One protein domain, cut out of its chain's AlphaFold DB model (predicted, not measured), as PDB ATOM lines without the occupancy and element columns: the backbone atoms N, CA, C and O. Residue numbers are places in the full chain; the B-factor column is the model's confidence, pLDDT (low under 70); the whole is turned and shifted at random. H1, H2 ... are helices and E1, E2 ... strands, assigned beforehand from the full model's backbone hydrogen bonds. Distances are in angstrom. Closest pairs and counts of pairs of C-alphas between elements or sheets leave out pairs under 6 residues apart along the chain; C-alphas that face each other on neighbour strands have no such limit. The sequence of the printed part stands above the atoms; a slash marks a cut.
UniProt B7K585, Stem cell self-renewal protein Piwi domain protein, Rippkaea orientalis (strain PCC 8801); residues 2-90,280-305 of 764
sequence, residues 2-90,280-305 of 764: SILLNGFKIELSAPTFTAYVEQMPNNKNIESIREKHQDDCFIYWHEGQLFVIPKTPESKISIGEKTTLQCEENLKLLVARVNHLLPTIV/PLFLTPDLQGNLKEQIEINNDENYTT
ATOM      1  N   SER A   2     274.538 294.430 365.980       86.81
ATOM      2  CA  SER A   2     275.885 294.025 366.411       86.81
ATOM      3  C   SER A   2     275.739 293.216 367.696       86.81
ATOM      4  O   SER A   2     275.502 293.762 368.780       86.81
ATOM      5  N   ILE A   3     275.762 291.893 367.532       95.50
ATOM      6  CA  ILE A   3     275.676 290.929 368.626       95.50
ATOM      7  C   ILE A   3     277.099 290.595 369.042       95.50
ATOM      8  O   ILE A   3     277.884 290.097 368.242       95.50
ATOM      9  N   LEU A   4     277.432 290.848 370.301       96.75
ATOM     10  CA  LEU A   4     278.775 290.667 370.830       96.75
ATOM     11  C   LEU A   4     278.774 289.616 371.938       96.75
ATOM     12  O   LEU A   4     277.881 289.588 372.788       96.75
ATOM     13  N   LEU A   5     279.812 288.785 371.984       97.31
ATOM     14  CA  LEU A   5     280.108 287.977 373.165       97.31
ATOM     15  C   LEU A   5     280.973 288.772 374.144       97.31
ATOM     16  O   LEU A   5     281.739 289.654 373.762       97.31
ATOM     17  N   ASN A   6     280.911 288.422 375.423       96.88
ATOM     18  CA  ASN A   6     281.773 288.967 376.477       96.88
ATOM     19  C   ASN A   6     283.217 288.427 376.442       96.88
ATOM     20  O   ASN A   6     283.800 288.137 377.491       96.88
ATOM     21  N   GLY A   7     283.787 288.251 375.253       96.25
ATOM     22  CA  GLY A   7     285.130 287.721 375.090       96.25
ATOM     23  C   GLY A   7     285.868 288.282 373.887       96.25
ATOM     24  O   GLY A   7     285.290 288.940 373.022       96.25
ATOM     25  N   PHE A   8     287.163 287.995 373.855       95.56
ATOM     26  CA  PHE A   8     288.107 288.471 372.850       95.56
ATOM     27  C   PHE A   8     288.850 287.281 372.251       95.56
ATOM     28  O   PHE A   8     289.294 286.398 372.994       95.56
ATOM     29  N   LYS A   9     289.004 287.268 370.925       95.00
ATOM     30  CA  LYS A   9     289.806 286.256 370.225       95.00
ATOM     31  C   LYS A   9     291.288 286.442 370.566       95.00
ATOM     32  O   LYS A   9     291.767 287.574 370.636       95.00
ATOM     33  N   ILE A  10     292.006 285.338 370.743       94.81
ATOM     34  CA  ILE A  10     293.470 285.317 370.745       94.81
ATOM     35  C   ILE A  10     293.928 284.856 369.363       94.81
ATOM     36  O   ILE A  10     293.570 283.765 368.922       94.81
ATOM     37  N   GLU A  11     294.709 285.686 368.682       94.81
ATOM     38  CA  GLU A  11     295.414 285.307 367.458       94.81
ATOM     39  C   GLU A  11     296.828 284.849 367.800       94.81
ATOM     40  O   GLU A  11     297.538 285.517 368.551       94.81
ATOM     41  N   LEU A  12     297.226 283.702 367.262       95.50
ATOM     42  CA  LEU A  12     298.552 283.138 367.469       95.50
ATOM     43  C   LEU A  12     299.529 283.743 366.457       95.50
ATOM     44  O   LEU A  12     299.187 283.894 365.288       95.50
ATOM     45  N   SER A  13     300.738 284.091 366.898       95.56
ATOM     46  CA  SER A  13     301.753 284.729 366.045       95.56
ATOM     47  C   SER A  13     302.359 283.801 364.988       95.56
ATOM     48  O   SER A  13     302.980 284.288 364.047       95.56
ATOM     49  N   ALA A  14     302.219 282.485 365.156       95.38
ATOM     50  CA  ALA A  14     302.768 281.465 364.272       95.38
ATOM     51  C   ALA A  14     301.840 280.230 364.209       95.38
ATOM     52  O   ALA A  14     301.098 279.972 365.166       95.38
ATOM     53  N   PRO A  15     301.877 279.453 363.108       95.88
ATOM     54  CA  PRO A  15     301.084 278.231 362.957       95.88
ATOM     55  C   PRO A  15     301.646 277.042 363.753       95.88
ATOM     56  O   PRO A  15     300.932 276.068 363.977       95.88
ATOM     57  N   THR A  16     302.900 277.117 364.202       96.88
ATOM     58  CA  THR A  16     303.587 276.067 364.963       96.88
ATOM     59  C   THR A  16     304.242 276.621 366.224       96.88
ATOM     60  O   THR A  16     304.451 277.827 366.351       96.88
ATOM     61  N   PHE A  17     304.571 275.731 367.161       96.25
ATOM     62  CA  PHE A  17     305.345 276.049 368.362       96.25
ATOM     63  C   PHE A  17     306.177 274.857 368.826       96.25
ATOM     64  O   PHE A  17     305.894 273.705 368.491       96.25
ATOM     65  N   THR A  18     307.183 275.137 369.645       94.75
ATOM     66  CA  THR A  18     308.047 274.124 370.244       94.75
ATOM     67  C   THR A  18     307.525 273.694 371.616       94.75
ATOM     68  O   THR A  18     307.298 274.520 372.503       94.75
ATOM     69  N   ALA A  19     307.410 272.385 371.830       94.75
ATOM     70  CA  ALA A  19     307.193 271.776 373.142       94.75
ATOM     71  C   ALA A  19     308.029 270.497 373.280       94.75
ATOM     72  O   ALA A  19     308.666 270.065 372.324       94.75
ATOM     73  N   TYR A  20     308.040 269.895 374.465       95.25
ATOM     74  CA  TYR A  20     308.602 268.565 374.675       95.25
ATOM     75  C   TYR A  20     307.469 267.572 374.909       95.25
ATOM     76  O   TYR A  20     306.533 267.878 375.655       95.25
ATOM     77  N   VAL A  21     307.530 266.416 374.252       94.38
ATOM     78  CA  VAL A  21     306.467 265.406 374.285       94.38
ATOM     79  C   VAL A  21     307.012 264.084 374.805       94.38
ATOM     80  O   VAL A  21     308.083 263.638 374.400       94.38
ATOM     81  N   GLU A  22     306.268 263.445 375.701       93.44
ATOM     82  CA  GLU A  22     306.568 262.108 376.210       93.44
ATOM     83  C   GLU A  22     305.304 261.245 376.204       93.44
ATOM     84  O   GLU A  22     304.206 261.709 376.527       93.44
ATOM     85  N   GLN A  23     305.447 259.970 375.847       92.00
ATOM     86  CA  GLN A  23     304.360 259.006 375.975       92.00
ATOM     87  C   GLN A  23     304.128 258.691 377.452       92.00
ATOM     88  O   GLN A  23     305.004 258.184 378.146       92.00
ATOM     89  N   MET A  24     302.922 258.969 377.935       89.19
ATOM     90  CA  MET A  24     302.539 258.752 379.323       89.19
ATOM     91  C   MET A  24     301.113 258.185 379.371       89.19
ATOM     92  O   MET A  24     300.157 258.927 379.611       89.19
ATOM     93  N   PRO A  25     300.931 256.864 379.175       88.50
ATOM     94  CA  PRO A  25     299.604 256.251 379.057       88.50
ATOM     95  C   PRO A  25     298.705 256.458 380.286       88.50
ATOM     96  O   PRO A  25     297.481 256.410 380.184       88.50
ATOM     97  N   ASN A  26     299.304 256.694 381.458       85.88
ATOM     98  CA  ASN A  26     298.604 256.889 382.721       85.88
ATOM     99  C   ASN A  26     299.012 258.209 383.387       85.88
ATOM    100  O   ASN A  26     300.193 258.505 383.509       85.88
ATOM    101  N   ASN A  27     298.041 258.961 383.901       85.75
ATOM    102  CA  ASN A  27     298.241 260.258 384.545       85.75
ATOM    103  C   ASN A  27     298.517 260.206 386.063       85.75
ATOM    104  O   ASN A  27     298.644 261.266 386.671       85.75
ATOM    105  N   LYS A  28     298.632 259.022 386.686       86.75
ATOM    106  CA  LYS A  28     298.811 258.863 388.149       86.75
ATOM    107  C   LYS A  28     299.926 259.725 388.763       86.75
ATOM    108  O   LYS A  28     299.743 260.232 389.861       86.75
ATOM    109  N   ASN A  29     301.045 259.922 388.063       84.00
ATOM    110  CA  ASN A  29     302.214 260.641 388.596       84.00
ATOM    111  C   ASN A  29     302.265 262.130 388.207       84.00
ATOM    112  O   ASN A  29     303.249 262.805 388.499       84.00
ATOM    113  N   ILE A  30     301.240 262.665 387.537       87.56
ATOM    114  CA  ILE A  30     301.330 263.998 386.928       87.56
ATOM    115  C   ILE A  30     301.483 265.140 387.936       87.56
ATOM    116  O   ILE A  30     302.154 266.125 387.638       87.56
ATOM    117  N   GLU A  31     300.866 265.032 389.112       85.75
ATOM    118  CA  GLU A  31     300.951 266.074 390.142       85.75
ATOM    119  C   GLU A  31     302.372 266.170 390.698       85.75
ATOM    120  O   GLU A  31     302.936 267.258 390.721       85.75
ATOM    121  N   SER A  32     302.999 265.029 390.994       86.38
ATOM    122  CA  SER A  32     304.398 264.976 391.433       86.38
ATOM    123  C   SER A  32     305.359 265.542 390.380       86.38
ATOM    124  O   SER A  32     306.267 266.301 390.714       86.38
ATOM    125  N   ILE A  33     305.137 265.237 389.094       86.19
ATOM    126  CA  ILE A  33     305.955 265.787 388.001       86.19
ATOM    127  C   ILE A  33     305.760 267.308 387.894       86.19
ATOM    128  O   ILE A  33     306.733 268.045 387.745       86.19
ATOM    129  N   ARG A  34     304.513 267.789 388.001       89.25
ATOM    130  CA  ARG A  34     304.201 269.225 388.001       89.25
ATOM    131  C   ARG A  34     304.886 269.954 389.141       89.25
ATOM    132  O   ARG A  34     305.461 270.996 388.877       89.25
ATOM    133  N   GLU A  35     304.839 269.423 390.358       86.62
ATOM    134  CA  GLU A  35     305.488 270.029 391.526       86.62
ATOM    135  C   GLU A  35     307.006 270.080 391.364       86.62
ATOM    136  O   GLU A  35     307.610 271.130 391.570       86.62
ATOM    137  N   LYS A  36     307.622 268.977 390.919       87.50
ATOM    138  CA  LYS A  36     309.076 268.885 390.738       87.50
ATOM    139  C   LYS A  36     309.622 269.884 389.713       87.50
ATOM    140  O   LYS A  36     310.735 270.366 389.879       87.50
ATOM    141  N   HIS A  37     308.860 270.172 388.658       85.94
ATOM    142  CA  HIS A  37     309.299 271.013 387.539       85.94
ATOM    143  C   HIS A  37     308.512 272.327 387.422       85.94
ATOM    144  O   HIS A  37     308.544 272.982 386.377       85.94
ATOM    145  N   GLN A  38     307.794 272.724 388.479       84.00
ATOM    146  CA  GLN A  38     306.880 273.863 388.425       84.00
ATOM    147  C   GLN A  38     307.580 275.171 388.072       84.00
ATOM    148  O   GLN A  38     306.942 276.032 387.477       84.00
ATOM    149  N   ASP A  39     308.849 275.348 388.436       84.75
ATOM    150  CA  ASP A  39     309.571 276.608 388.248       84.75
ATOM    151  C   ASP A  39     310.090 276.771 386.816       84.75
ATOM    152  O   ASP A  39     310.093 277.885 386.294       84.75
ATOM    153  N   ASP A  40     310.395 275.661 386.142       86.69
ATOM    154  CA  ASP A  40     311.015 275.651 384.816       86.69
ATOM    155  C   ASP A  40     309.998 275.500 383.679       86.69
ATOM    156  O   ASP A  40     310.181 276.033 382.582       86.69
ATOM    157  N   CYS A  41     308.900 274.768 383.894       91.81
ATOM    158  CA  CYS A  41     307.995 274.425 382.802       91.81
ATOM    159  C   CYS A  41     306.516 274.380 383.191       91.81
ATOM    160  O   CYS A  41     306.107 274.392 384.350       91.81
ATOM    161  N   PHE A  42     305.676 274.379 382.162       93.38
ATOM    162  CA  PHE A  42     304.255 274.105 382.247       93.38
ATOM    163  C   PHE A  42     303.977 272.717 381.692       93.38
ATOM    164  O   PHE A  42     304.359 272.411 380.564       93.38
ATOM    165  N   ILE A  43     303.274 271.905 382.479       94.00
ATOM    166  CA  ILE A  43     303.033 270.499 382.163       94.00
ATOM    167  C   ILE A  43     301.543 270.233 381.998       94.00
ATOM    168  O   ILE A  43     300.718 270.480 382.892       94.00
ATOM    169  N   TYR A  44     301.199 269.648 380.862       94.19
ATOM    170  CA  TYR A  44     299.843 269.296 380.490       94.19
ATOM    171  C   TYR A  44     299.798 267.858 379.995       94.19
ATOM    172  O   TYR A  44     300.673 267.427 379.262       94.19
ATOM    173  N   TRP A  45     298.770 267.117 380.387       93.62
ATOM    174  CA  TRP A  45     298.572 265.751 379.918       93.62
ATOM    175  C   TRP A  45     297.239 265.643 379.215       93.62
ATOM    176  O   TRP A  45     296.226 266.163 379.702       93.62
ATOM    177  N   HIS A  46     297.245 264.952 378.086       91.25
ATOM    178  CA  HIS A  46     296.058 264.713 377.294       91.25
ATOM    179  C   HIS A  46     296.187 263.402 376.528       91.25
ATOM    180  O   HIS A  46     297.208 263.169 375.900       91.25
ATOM    181  N   GLU A  47     295.150 262.561 376.602       87.06
ATOM    182  CA  GLU A  47     295.003 261.350 375.775       87.06
ATOM    183  C   GLU A  47     296.254 260.445 375.742       87.06
ATOM    184  O   GLU A  47     296.619 259.895 374.713       87.06
ATOM    185  N   GLY A  48     296.906 260.263 376.897       90.56
ATOM    186  CA  GLY A  48     298.080 259.389 377.020       90.56
ATOM    187  C   GLY A  48     299.414 260.046 376.655       90.56
ATOM    188  O   GLY A  48     300.437 259.369 376.663       90.56
ATOM    189  N   GLN A  49     299.431 261.351 376.388       93.12
ATOM    190  CA  GLN A  49     300.639 262.120 376.097       93.12
ATOM    191  C   GLN A  49     300.877 263.203 377.149       93.12
ATOM    192  O   GLN A  49     299.942 263.858 377.622       93.12
ATOM    193  N   LEU A  50     302.146 263.399 377.498       94.19
ATOM    194  CA  LEU A  50     302.631 264.479 378.342       94.19
ATOM    195  C   LEU A  50     303.259 265.561 377.460       94.19
ATOM    196  O   LEU A  50     304.156 265.279 376.675       94.19
ATOM    197  N   PHE A  51     302.802 266.796 377.622       95.19
ATOM    198  CA  PHE A  51     303.311 267.983 376.949       95.19
ATOM    199  C   PHE A  51     303.985 268.892 377.970       95.19
ATOM    200  O   PHE A  51     303.387 269.244 378.993       95.19
ATOM    201  N   VAL A  52     305.206 269.313 377.664       94.88
ATOM    202  CA  VAL A  52     306.025 270.173 378.514       94.88
ATOM    203  C   VAL A  52     306.415 271.423 377.729       94.88
ATOM    204  O   VAL A  52     307.076 271.358 376.696       94.88
ATOM    205  N   ILE A  53     305.988 272.582 378.226       94.81
ATOM    206  CA  ILE A  53     306.284 273.892 377.642       94.81
ATOM    207  C   ILE A  53     307.267 274.624 378.564       94.81
ATOM    208  O   ILE A  53     306.912 274.879 379.718       94.81
ATOM    209  N   PRO A  54     308.469 275.001 378.095       91.50
ATOM    210  CA  PRO A  54     309.394 275.835 378.861       91.50
ATOM    211  C   PRO A  54     308.755 277.170 379.250       91.50
ATOM    212  O   PRO A  54     308.077 277.798 378.433       91.50
ATOM    213  N   LYS A  55     308.971 277.635 380.484       87.81
ATOM    214  CA  LYS A  55     308.514 278.973 380.886       87.81
ATOM    215  C   LYS A  55     309.399 280.073 380.310       87.81
ATOM    216  O   LYS A  55     308.877 281.131 379.964       87.81
ATOM    217  N   THR A  56     310.699 279.817 380.192       84.19
ATOM    218  CA  THR A  56     311.687 280.721 379.592       84.19
ATOM    219  C   THR A  56     312.542 279.972 378.562       84.19
ATOM    220  O   THR A  56     312.631 278.744 378.624       84.19
ATOM    221  N   PRO A  57     313.201 280.675 377.619       81.81
ATOM    222  CA  PRO A  57     314.141 280.048 376.682       81.81
ATOM    223  C   PRO A  57     315.297 279.297 377.368       81.81
ATOM    224  O   PRO A  57     315.833 278.350 376.805       81.81
ATOM    225  N   GLU A  58     315.665 279.711 378.582       82.69
ATOM    226  CA  GLU A  58     316.787 279.172 379.365       82.69
ATOM    227  C   GLU A  58     316.391 277.994 380.273       82.69
ATOM    228  O   GLU A  58     317.251 277.380 380.906       82.69
ATOM    229  N   SER A  59     315.093 277.675 380.359       83.69
ATOM    230  CA  SER A  59     314.588 276.611 381.229       83.69
ATOM    231  C   SER A  59     315.174 275.254 380.821       83.69
ATOM    232  O   SER A  59     315.033 274.818 379.675       83.69
ATOM    233  N   LYS A  60     315.815 274.556 381.765       80.19
ATOM    234  CA  LYS A  60     316.404 273.232 381.520       80.19
ATOM    235  C   LYS A  60     315.317 272.163 381.561       80.19
ATOM    236  O   LYS A  60     314.829 271.806 382.629       80.19
ATOM    237  N   ILE A  61     314.948 271.636 380.397       84.12
ATOM    238  CA  ILE A  61     313.953 270.565 380.291       84.12
ATOM    239  C   ILE A  61     314.652 269.207 380.266       84.12
ATOM    240  O   ILE A  61     315.512 268.962 379.425       84.12
ATOM    241  N   SER A  62     314.271 268.326 381.188       81.94
ATOM    242  CA  SER A  62     314.807 266.964 381.312       81.94
ATOM    243  C   SER A  62     313.781 265.875 380.975       81.94
ATOM    244  O   SER A  62     314.013 264.712 381.286       81.94
ATOM    245  N   ILE A  63     312.614 266.256 380.444       87.12
ATOM    246  CA  ILE A  63     311.445 265.389 380.253       87.12
ATOM    247  C   ILE A  63     310.920 265.565 378.828       87.12
ATOM    248  O   ILE A  63     310.648 266.693 378.412       87.12
ATOM    249  N   GLY A  64     310.727 264.446 378.131       89.00
ATOM    250  CA  GLY A  64     310.219 264.399 376.762       89.00
ATOM    251  C   GLY A  64     311.235 264.793 375.690       89.00
ATOM    252  O   GLY A  64     312.307 265.334 375.962       89.00
ATOM    253  N   GLU A  65     310.872 264.522 374.442       92.44
ATOM    254  CA  GLU A  65     311.656 264.890 373.265       92.44
ATOM    255  C   GLU A  65     311.175 266.224 372.705       92.44
ATOM    256  O   GLU A  65     309.973 266.484 372.647       92.44
ATOM    257  N   LYS A  66     312.108 267.082 372.280       94.19
ATOM    258  CA  LYS A  66     311.776 268.373 371.671       94.19
ATOM    259  C   LYS A  66     311.051 268.141 370.344       94.19
ATOM    260  O   LYS A  66     311.609 267.548 369.426       94.19
ATOM    261  N   THR A  67     309.834 268.651 370.224       95.31
ATOM    262  CA  THR A  67     308.960 268.457 369.064       95.31
ATOM    263  C   THR A  67     308.344 269.783 368.629       95.31
ATOM    264  O   THR A  67     307.891 270.582 369.452       95.31
ATOM    265  N   THR A  68     308.294 270.006 367.317       96.44
ATOM    266  CA  THR A  68     307.520 271.098 366.717       96.44
ATOM    267  C   THR A  68     306.085 270.631 366.516       96.44
ATOM    268  O   THR A  68     305.845 269.654 365.811       96.44
ATOM    269  N   LEU A  69     305.132 271.327 367.129       96.50
ATOM    270  CA  LEU A  69     303.712 270.990 367.104       96.50
ATOM    271  C   LEU A  69     302.915 272.025 366.307       96.50
ATOM    272  O   LEU A  69     303.223 273.216 366.342       96.50
ATOM    273  N   GLN A  70     301.862 271.574 365.623       97.00
ATOM    274  CA  GLN A  70     300.901 272.456 364.957       97.00
ATOM    275  C   GLN A  70     299.947 273.074 365.984       97.00
ATOM    276  O   GLN A  70     299.384 272.373 366.830       97.00
ATOM    277  N   CYS A  71     299.733 274.387 365.907       95.50
ATOM    278  CA  CYS A  71     298.839 275.114 366.806       95.50
ATOM    279  C   CYS A  71     297.394 274.604 366.717       95.50
ATOM    280  O   CYS A  71     296.760 274.394 367.751       95.50
ATOM    281  N   GLU A  72     296.890 274.382 365.500       93.75
ATOM    282  CA  GLU A  72     295.500 273.979 365.229       93.75
ATOM    283  C   GLU A  72     295.154 272.608 365.832       93.75
ATOM    284  O   GLU A  72     294.072 272.423 366.392       93.75
ATOM    285  N   GLU A  73     296.105 271.677 365.821       93.62
ATOM    286  CA  GLU A  73     295.950 270.336 366.400       93.62
ATOM    287  C   GLU A  73     296.071 270.344 367.935       93.62
ATOM    288  O   GLU A  73     295.540 269.470 368.621       93.62
ATOM    289  N   ASN A  74     296.724 271.366 368.503       95.50
ATOM    290  CA  ASN A  74     297.090 271.436 369.922       95.50
ATOM    291  C   ASN A  74     296.388 272.576 370.683       95.50
ATOM    292  O   ASN A  74     296.811 272.983 371.770       95.50
ATOM    293  N   LEU A  75     295.257 273.075 370.175       95.69
ATOM    294  CA  LEU A  75     294.515 274.185 370.784       95.69
ATOM    295  C   LEU A  75     294.085 273.926 372.244       95.69
ATOM    296  O   LEU A  75     294.021 274.863 373.043       95.69
ATOM    297  N   LYS A  76     293.817 272.668 372.634       95.25
ATOM    298  CA  LYS A  76     293.490 272.301 374.031       95.25
ATOM    299  C   LYS A  76     294.657 272.586 374.987       95.25
ATOM    300  O   LYS A  76     294.433 273.139 376.067       95.25
ATOM    301  N   LEU A  77     295.883 272.249 374.576       96.38
ATOM    302  CA  LEU A  77     297.115 272.541 375.313       96.38
ATOM    303  C   LEU A  77     297.317 274.054 375.433       96.38
ATOM    304  O   LEU A  77     297.519 274.569 376.535       96.38
ATOM    305  N   LEU A  78     297.182 274.778 374.320       96.81
ATOM    306  CA  LEU A  78     297.357 276.229 374.292       96.81
ATOM    307  C   LEU A  78     296.315 276.956 375.157       96.81
ATOM    308  O   LEU A  78     296.672 277.863 375.903       96.81
ATOM    309  N   VAL A  79     295.046 276.532 375.171       96.38
ATOM    310  CA  VAL A  79     294.029 277.098 376.086       96.38
ATOM    311  C   VAL A  79     294.337 276.823 377.552       96.38
ATOM    312  O   VAL A  79     294.114 277.693 378.400       96.38
ATOM    313  N   ALA A  80     294.842 275.633 377.879       95.25
ATOM    314  CA  ALA A  80     295.285 275.338 379.236       95.25
ATOM    315  C   ALA A  80     296.455 276.251 379.641       95.25
ATOM    316  O   ALA A  80     296.453 276.792 380.750       95.25
ATOM    317  N   ARG A  81     297.397 276.497 378.719       94.81
ATOM    318  CA  ARG A  81     298.523 277.417 378.913       94.81
ATOM    319  C   ARG A  81     298.065 278.864 379.096       94.81
ATOM    320  O   ARG A  81     298.509 279.508 380.040       94.81
ATOM    321  N   VAL A  82     297.128 279.351 378.280       94.81
ATOM    322  CA  VAL A  82     296.528 280.688 378.445       94.81
ATOM    323  C   VAL A  82     295.936 280.822 379.845       94.81
ATOM    324  O   VAL A  82     296.283 281.755 380.556       94.81
ATOM    325  N   ASN A  83     295.092 279.874 380.273       94.25
ATOM    326  CA  ASN A  83     294.478 279.906 381.606       94.25
ATOM    327  C   ASN A  83     295.515 279.933 382.739       94.25
ATOM    328  O   ASN A  83     295.301 280.613 383.739       94.25
ATOM    329  N   HIS A  84     296.634 279.224 382.577       92.12
ATOM    330  CA  HIS A  84     297.744 279.254 383.527       92.12
ATOM    331  C   HIS A  84     298.459 280.616 383.574       92.12
ATOM    332  O   HIS A  84     298.920 281.014 384.639       92.12
ATOM    333  N   LEU A  85     298.520 281.340 382.453       91.94
ATOM    334  CA  LEU A  85     299.158 282.658 382.333       91.94
ATOM    335  C   LEU A  85     298.229 283.835 382.681       91.94
ATOM    336  O   LEU A  85     298.703 284.940 382.927       91.94
ATOM    337  N   LEU A  86     296.908 283.639 382.740       90.81
ATOM    338  CA  LEU A  86     295.974 284.728 383.069       90.81
ATOM    339  C   LEU A  86     296.293 285.476 384.387       90.81
ATOM    340  O   LEU A  86     296.091 286.687 384.425       90.81
ATOM    341  N   PRO A  87     296.786 284.836 385.467       89.19
ATOM    342  CA  PRO A  87     297.212 285.565 386.662       89.19
ATOM    343  C   PRO A  87     298.436 286.464 386.430       89.19
ATOM    344  O   PRO A  87     298.536 287.519 387.047       89.19
ATOM    345  N   THR A  88     299.361 286.077 385.543       86.44
ATOM    346  CA  THR A  88     300.624 286.807 385.333       86.44
ATOM    347  C   THR A  88     300.446 288.045 384.459       86.44
ATOM    348  O   THR A  88     301.203 288.998 384.596       86.44
ATOM    349  N   ILE A  89     299.431 288.066 383.588       83.69
ATOM    350  CA  ILE A  89     299.110 289.231 382.740       83.69
ATOM    351  C   ILE A  89     298.311 290.317 383.475       83.69
ATOM    352  O   ILE A  89     298.058 291.383 382.913       83.69
ATOM    353  N   VAL A  90     297.928 290.060 384.729       83.56
ATOM    354  CA  VAL A  90     297.242 291.007 385.616       83.56
ATOM    355  C   VAL A  90     298.050 291.178 386.917       83.56
ATOM    356  O   VAL A  90     297.508 290.975 388.005       83.56
ATOM    357  N   PRO A 280     301.859 291.413 376.581       78.81
ATOM    358  CA  PRO A 280     301.959 290.340 375.594       78.81
ATOM    359  C   PRO A 280     301.820 288.967 376.263       78.81
ATOM    360  O   PRO A 280     302.397 288.710 377.323       78.81
ATOM    361  N   LEU A 281     301.052 288.069 375.642       89.56
ATOM    362  CA  LEU A 281     300.825 286.722 376.157       89.56
ATOM    363  C   LEU A 281     301.801 285.738 375.500       89.56
ATOM    364  O   LEU A 281     301.493 285.140 374.472       89.56
ATOM    365  N   PHE A 282     302.974 285.552 376.098       91.44
ATOM    366  CA  PHE A 282     303.948 284.551 375.651       91.44
ATOM    367  C   PHE A 282     303.491 283.146 376.063       91.44
ATOM    368  O   PHE A 282     303.616 282.752 377.223       91.44
ATOM    369  N   LEU A 283     302.916 282.398 375.120       93.12
ATOM    370  CA  LEU A 283     302.410 281.046 375.363       93.12
ATOM    371  C   LEU A 283     303.568 280.061 375.519       93.12
ATOM    372  O   LEU A 283     303.583 279.265 376.463       93.12
ATOM    373  N   THR A 284     304.546 280.176 374.628       91.56
ATOM    374  CA  THR A 284     305.828 279.464 374.631       91.56
ATOM    375  C   THR A 284     306.950 280.479 374.348       91.56
ATOM    376  O   THR A 284     306.651 281.634 374.025       91.56
ATOM    377  N   PRO A 285     308.238 280.099 374.449       89.88
ATOM    378  CA  PRO A 285     309.343 280.973 374.043       89.88
ATOM    379  C   PRO A 285     309.256 281.469 372.589       89.88
ATOM    380  O   PRO A 285     309.736 282.558 372.288       89.88
ATOM    381  N   ASP A 286     308.642 280.682 371.703       91.88
ATOM    382  CA  ASP A 286     308.534 280.923 370.259       91.88
ATOM    383  C   ASP A 286     307.112 281.280 369.771       91.88
ATOM    384  O   ASP A 286     306.931 281.564 368.588       91.88
ATOM    385  N   LEU A 287     306.107 281.330 370.659       95.06
ATOM    386  CA  LEU A 287     304.709 281.606 370.308       95.06
ATOM    387  C   LEU A 287     304.078 282.673 371.209       95.06
ATOM    388  O   LEU A 287     303.988 282.519 372.431       95.06
ATOM    389  N   GLN A 288     303.532 283.718 370.587       94.00
ATOM    390  CA  GLN A 288     302.770 284.772 371.252       94.00
ATOM    391  C   GLN A 288     301.278 284.679 370.915       94.00
ATOM    392  O   GLN A 288     300.889 284.351 369.795       94.00
ATOM    393  N   GLY A 289     300.436 285.003 371.895       93.88
ATOM    394  CA  GLY A 289     299.003 285.209 371.734       93.88
ATOM    395  C   GLY A 289     298.656 286.697 371.770       93.88
ATOM    396  O   GLY A 289     298.864 287.371 372.776       93.88
ATOM    397  N   ASN A 290     298.070 287.206 370.692       92.12
ATOM    398  CA  ASN A 290     297.655 288.598 370.567       92.12
ATOM    399  C   ASN A 290     296.147 288.735 370.777       92.12
ATOM    400  O   ASN A 290     295.350 288.100 370.085       92.12
ATOM    401  N   LEU A 291     295.743 289.595 371.714       92.12
ATOM    402  CA  LEU A 291     294.332 289.869 371.973       92.12
ATOM    403  C   LEU A 291     293.733 290.734 370.856       92.12
ATOM    404  O   LEU A 291     294.193 291.849 370.599       92.12
ATOM    405  N   LYS A 292     292.677 290.237 370.215       92.25
ATOM    406  CA  LYS A 292     291.960 290.931 369.140       92.25
ATOM    407  C   LYS A 292     290.757 291.717 369.657       92.25
ATOM    408  O   LYS A 292     290.581 291.956 370.853       92.25
ATOM    409  N   GLU A 293     289.963 292.197 368.711       89.56
ATOM    410  CA  GLU A 293     288.689 292.847 368.970       89.56
ATOM    411  C   GLU A 293     287.692 291.895 369.646       89.56
ATOM    412  O   GLU A 293     287.898 290.679 369.740       89.56
ATOM    413  N   GLN A 294     286.634 292.488 370.199       94.06
ATOM    414  CA  GLN A 294     285.566 291.731 370.837       94.06
ATOM    415  C   GLN A 294     284.924 290.792 369.814       94.06
ATOM    416  O   GLN A 294     284.779 291.145 368.646       94.06
ATOM    417  N   ILE A 295     284.558 289.592 370.255       95.81
ATOM    418  CA  ILE A 295     283.971 288.585 369.375       95.81
ATOM    419  C   ILE A 295     282.578 289.054 368.958       95.81
ATOM    420  O   ILE A 295     281.657 289.090 369.779       95.81
ATOM    421  N   GLU A 296     282.446 289.405 367.684       95.38
ATOM    422  CA  GLU A 296     281.180 289.743 367.053       95.38
ATOM    423  C   GLU A 296     280.568 288.512 366.383       95.38
ATOM    424  O   GLU A 296     281.260 287.690 365.779       95.38
ATOM    425  N   ILE A 297     279.252 288.376 366.526       95.31
ATOM    426  CA  ILE A 297     278.456 287.310 365.939       95.31
ATOM    427  C   ILE A 297     277.715 287.881 364.741       95.31
ATOM    428  O   ILE A 297     276.712 288.581 364.890       95.31
ATOM    429  N   ASN A 298     278.199 287.518 363.559       91.19
ATOM    430  CA  ASN A 298     277.624 287.922 362.288       91.19
ATOM    431  C   ASN A 298     277.216 286.690 361.475       91.19
ATOM    432  O   ASN A 298     277.808 285.611 361.590       91.19
ATOM    433  N   ASN A 299     276.193 286.886 360.651       92.75
ATOM    434  CA  ASN A 299     275.868 285.988 359.554       92.75
ATOM    435  C   ASN A 299     276.463 286.582 358.278       92.75
ATOM    436  O   ASN A 299     276.501 287.804 358.130       92.75
ATOM    437  N   ASP A 300     276.893 285.721 357.372       87.88
ATOM    438  CA  ASP A 300     277.321 286.092 356.027       87.88
ATOM    439  C   ASP A 300     276.578 285.233 354.995       87.88
ATOM    440  O   ASP A 300     275.721 284.422 355.353       87.88
ATOM    441  N   GLU A 301     276.872 285.436 353.711       88.19
ATOM    442  CA  GLU A 301     276.228 284.708 352.609       88.19
ATOM    443  C   GLU A 301     276.488 283.192 352.656       88.19
ATOM    444  O   GLU A 301     275.662 282.413 352.185       88.19
ATOM    445  N   ASN A 302     277.603 282.763 353.256       87.69
ATOM    446  CA  ASN A 302     278.046 281.372 353.271       87.69
ATOM    447  C   ASN A 302     277.621 280.627 354.542       87.69
ATOM    448  O   ASN A 302     277.497 279.400 354.528       87.69
ATOM    449  N   TYR A 303     277.437 281.332 355.664       91.38
ATOM    450  CA  TYR A 303     277.148 280.696 356.941       91.38
ATOM    451  C   TYR A 303     276.291 281.532 357.897       91.38
ATOM    452  O   TYR A 303     276.502 282.725 358.128       91.38
ATOM    453  N   THR A 304     275.352 280.845 358.553       92.50
ATOM    454  CA  THR A 304     274.485 281.417 359.587       92.50
ATOM    455  C   THR A 304     274.945 280.975 360.975       92.50
ATOM    456  O   THR A 304     274.593 279.899 361.457       92.50
ATOM    457  N   THR A 305     275.724 281.828 361.641       94.44
ATOM    458  CA  THR A 305     276.200 281.606 363.018       94.44
ATOM    459  C   THR A 305     275.086 281.811 364.046       94.44
ATOM    460  O   THR A 305     275.052 281.151 365.090       94.44
TER     461      THR A 305
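AT A GLANCE: This is residues 2 to 90 and 280 to 305 of the 764 residues of the protein "Stem cell self-renewal protein Piwi domain protein" of Rippkaea orientalis (strain PCC 8801) (UniProt B7K585). A strongly twisted sheet of four strands, E3, E4, E2 and E5, makes one end of this elongated model, with H1 over one face and H2 over the other; H2 is also on a second, three-stranded sheet. In that second sheet the long strands E1 and E7 run side by side away from H2 as a two-stranded arm, and residues 299 to 304 stick out beyond it. The printed part has 115 residues with two named helices and seven named strands, in the order E1, E2, H1, E3, E4, E5, H2, E6, E7, and its class is mixed. Both sheets are antiparallel, in the orders E3, E4, E2, E5 and E1, E7, E6. The whole is only just loose, close to compact, with a radius of gyration of the C-alphas of 16.5 A and spans of 50 by 30 by 23 A.

IN THESE COORDINATES: E1, residues 3 to 12, begins at C-alpha 3 (275.676, 290.929, 368.626), is 24.2 A long and bends by 79 degrees at residue 6. E2, residues 16 to 23, is 20.3 A long and bends by 60 degrees at residue 19. H1 is residues 30 to 36, E3 residues 41 to 46, E4 residues 49 to 54 and E5 residues 65 to 70. H2, residues 75 to 85, is 15.1 A long, and E6 is residues 281 to 284. E7, residues 287 to 297, is 27.2 A long, bends by 62 degrees at residue 293 and ends at C-alpha 297 (278.456, 287.310, 365.939).

HOW THE PARTS SIT: In the four-stranded sheet, N 42 and O 53 of the hairpin E3 and E4 are 2.8 A apart, N 20 and O 52 of E2 and E4 2.8 A, and N 67 and O 19 of E5 and E2 2.8 A. E2, H1 and E3 form a split strand-helix-strand unit, two strands running the same way with E4 between them, and its crossover is right-handed. H1 is on this sheet at a height of 9.1 A, over E3 and along it, at 5 degrees on the local plane. H2 is on the opposite face at a height of 9.2 A, slantwise to E4 at 45 degrees on the local plane; the closest C-alphas of H2 and E3 are those of Leu 77 and Tyr 44, 6.7 A. H2 is also on the sheet E1, E7, E6 at a height of 9.3 A, only just across E6 at 60.0 degrees on the local plane; the closest C-alphas of H2 and E6 are those of Arg 81 and Leu 283, 6.4 A. E7 pairs with E6, its hairpin partner, over residues 287 to 289, with N 289 and O 281 2.8 A apart, and with E1 over residues 289 to 297, with N 292 and O 9 2.8 A apart. H1 and H2 are apart. In H1 and H2 every O i to N i+4 pair is within hydrogen-bond range.

THE WHOLE: The C-alphas farthest apart are those of Lys 36 and Glu 301, 52.8 A. Residues 91 to 279 are not printed, and C-alphas 90 and 280 are 11.1 A apart across the cut. Of the links that are printed whole, none is long. The mean pLDDT of the printed part is 91.4, and no printed residue is under 70.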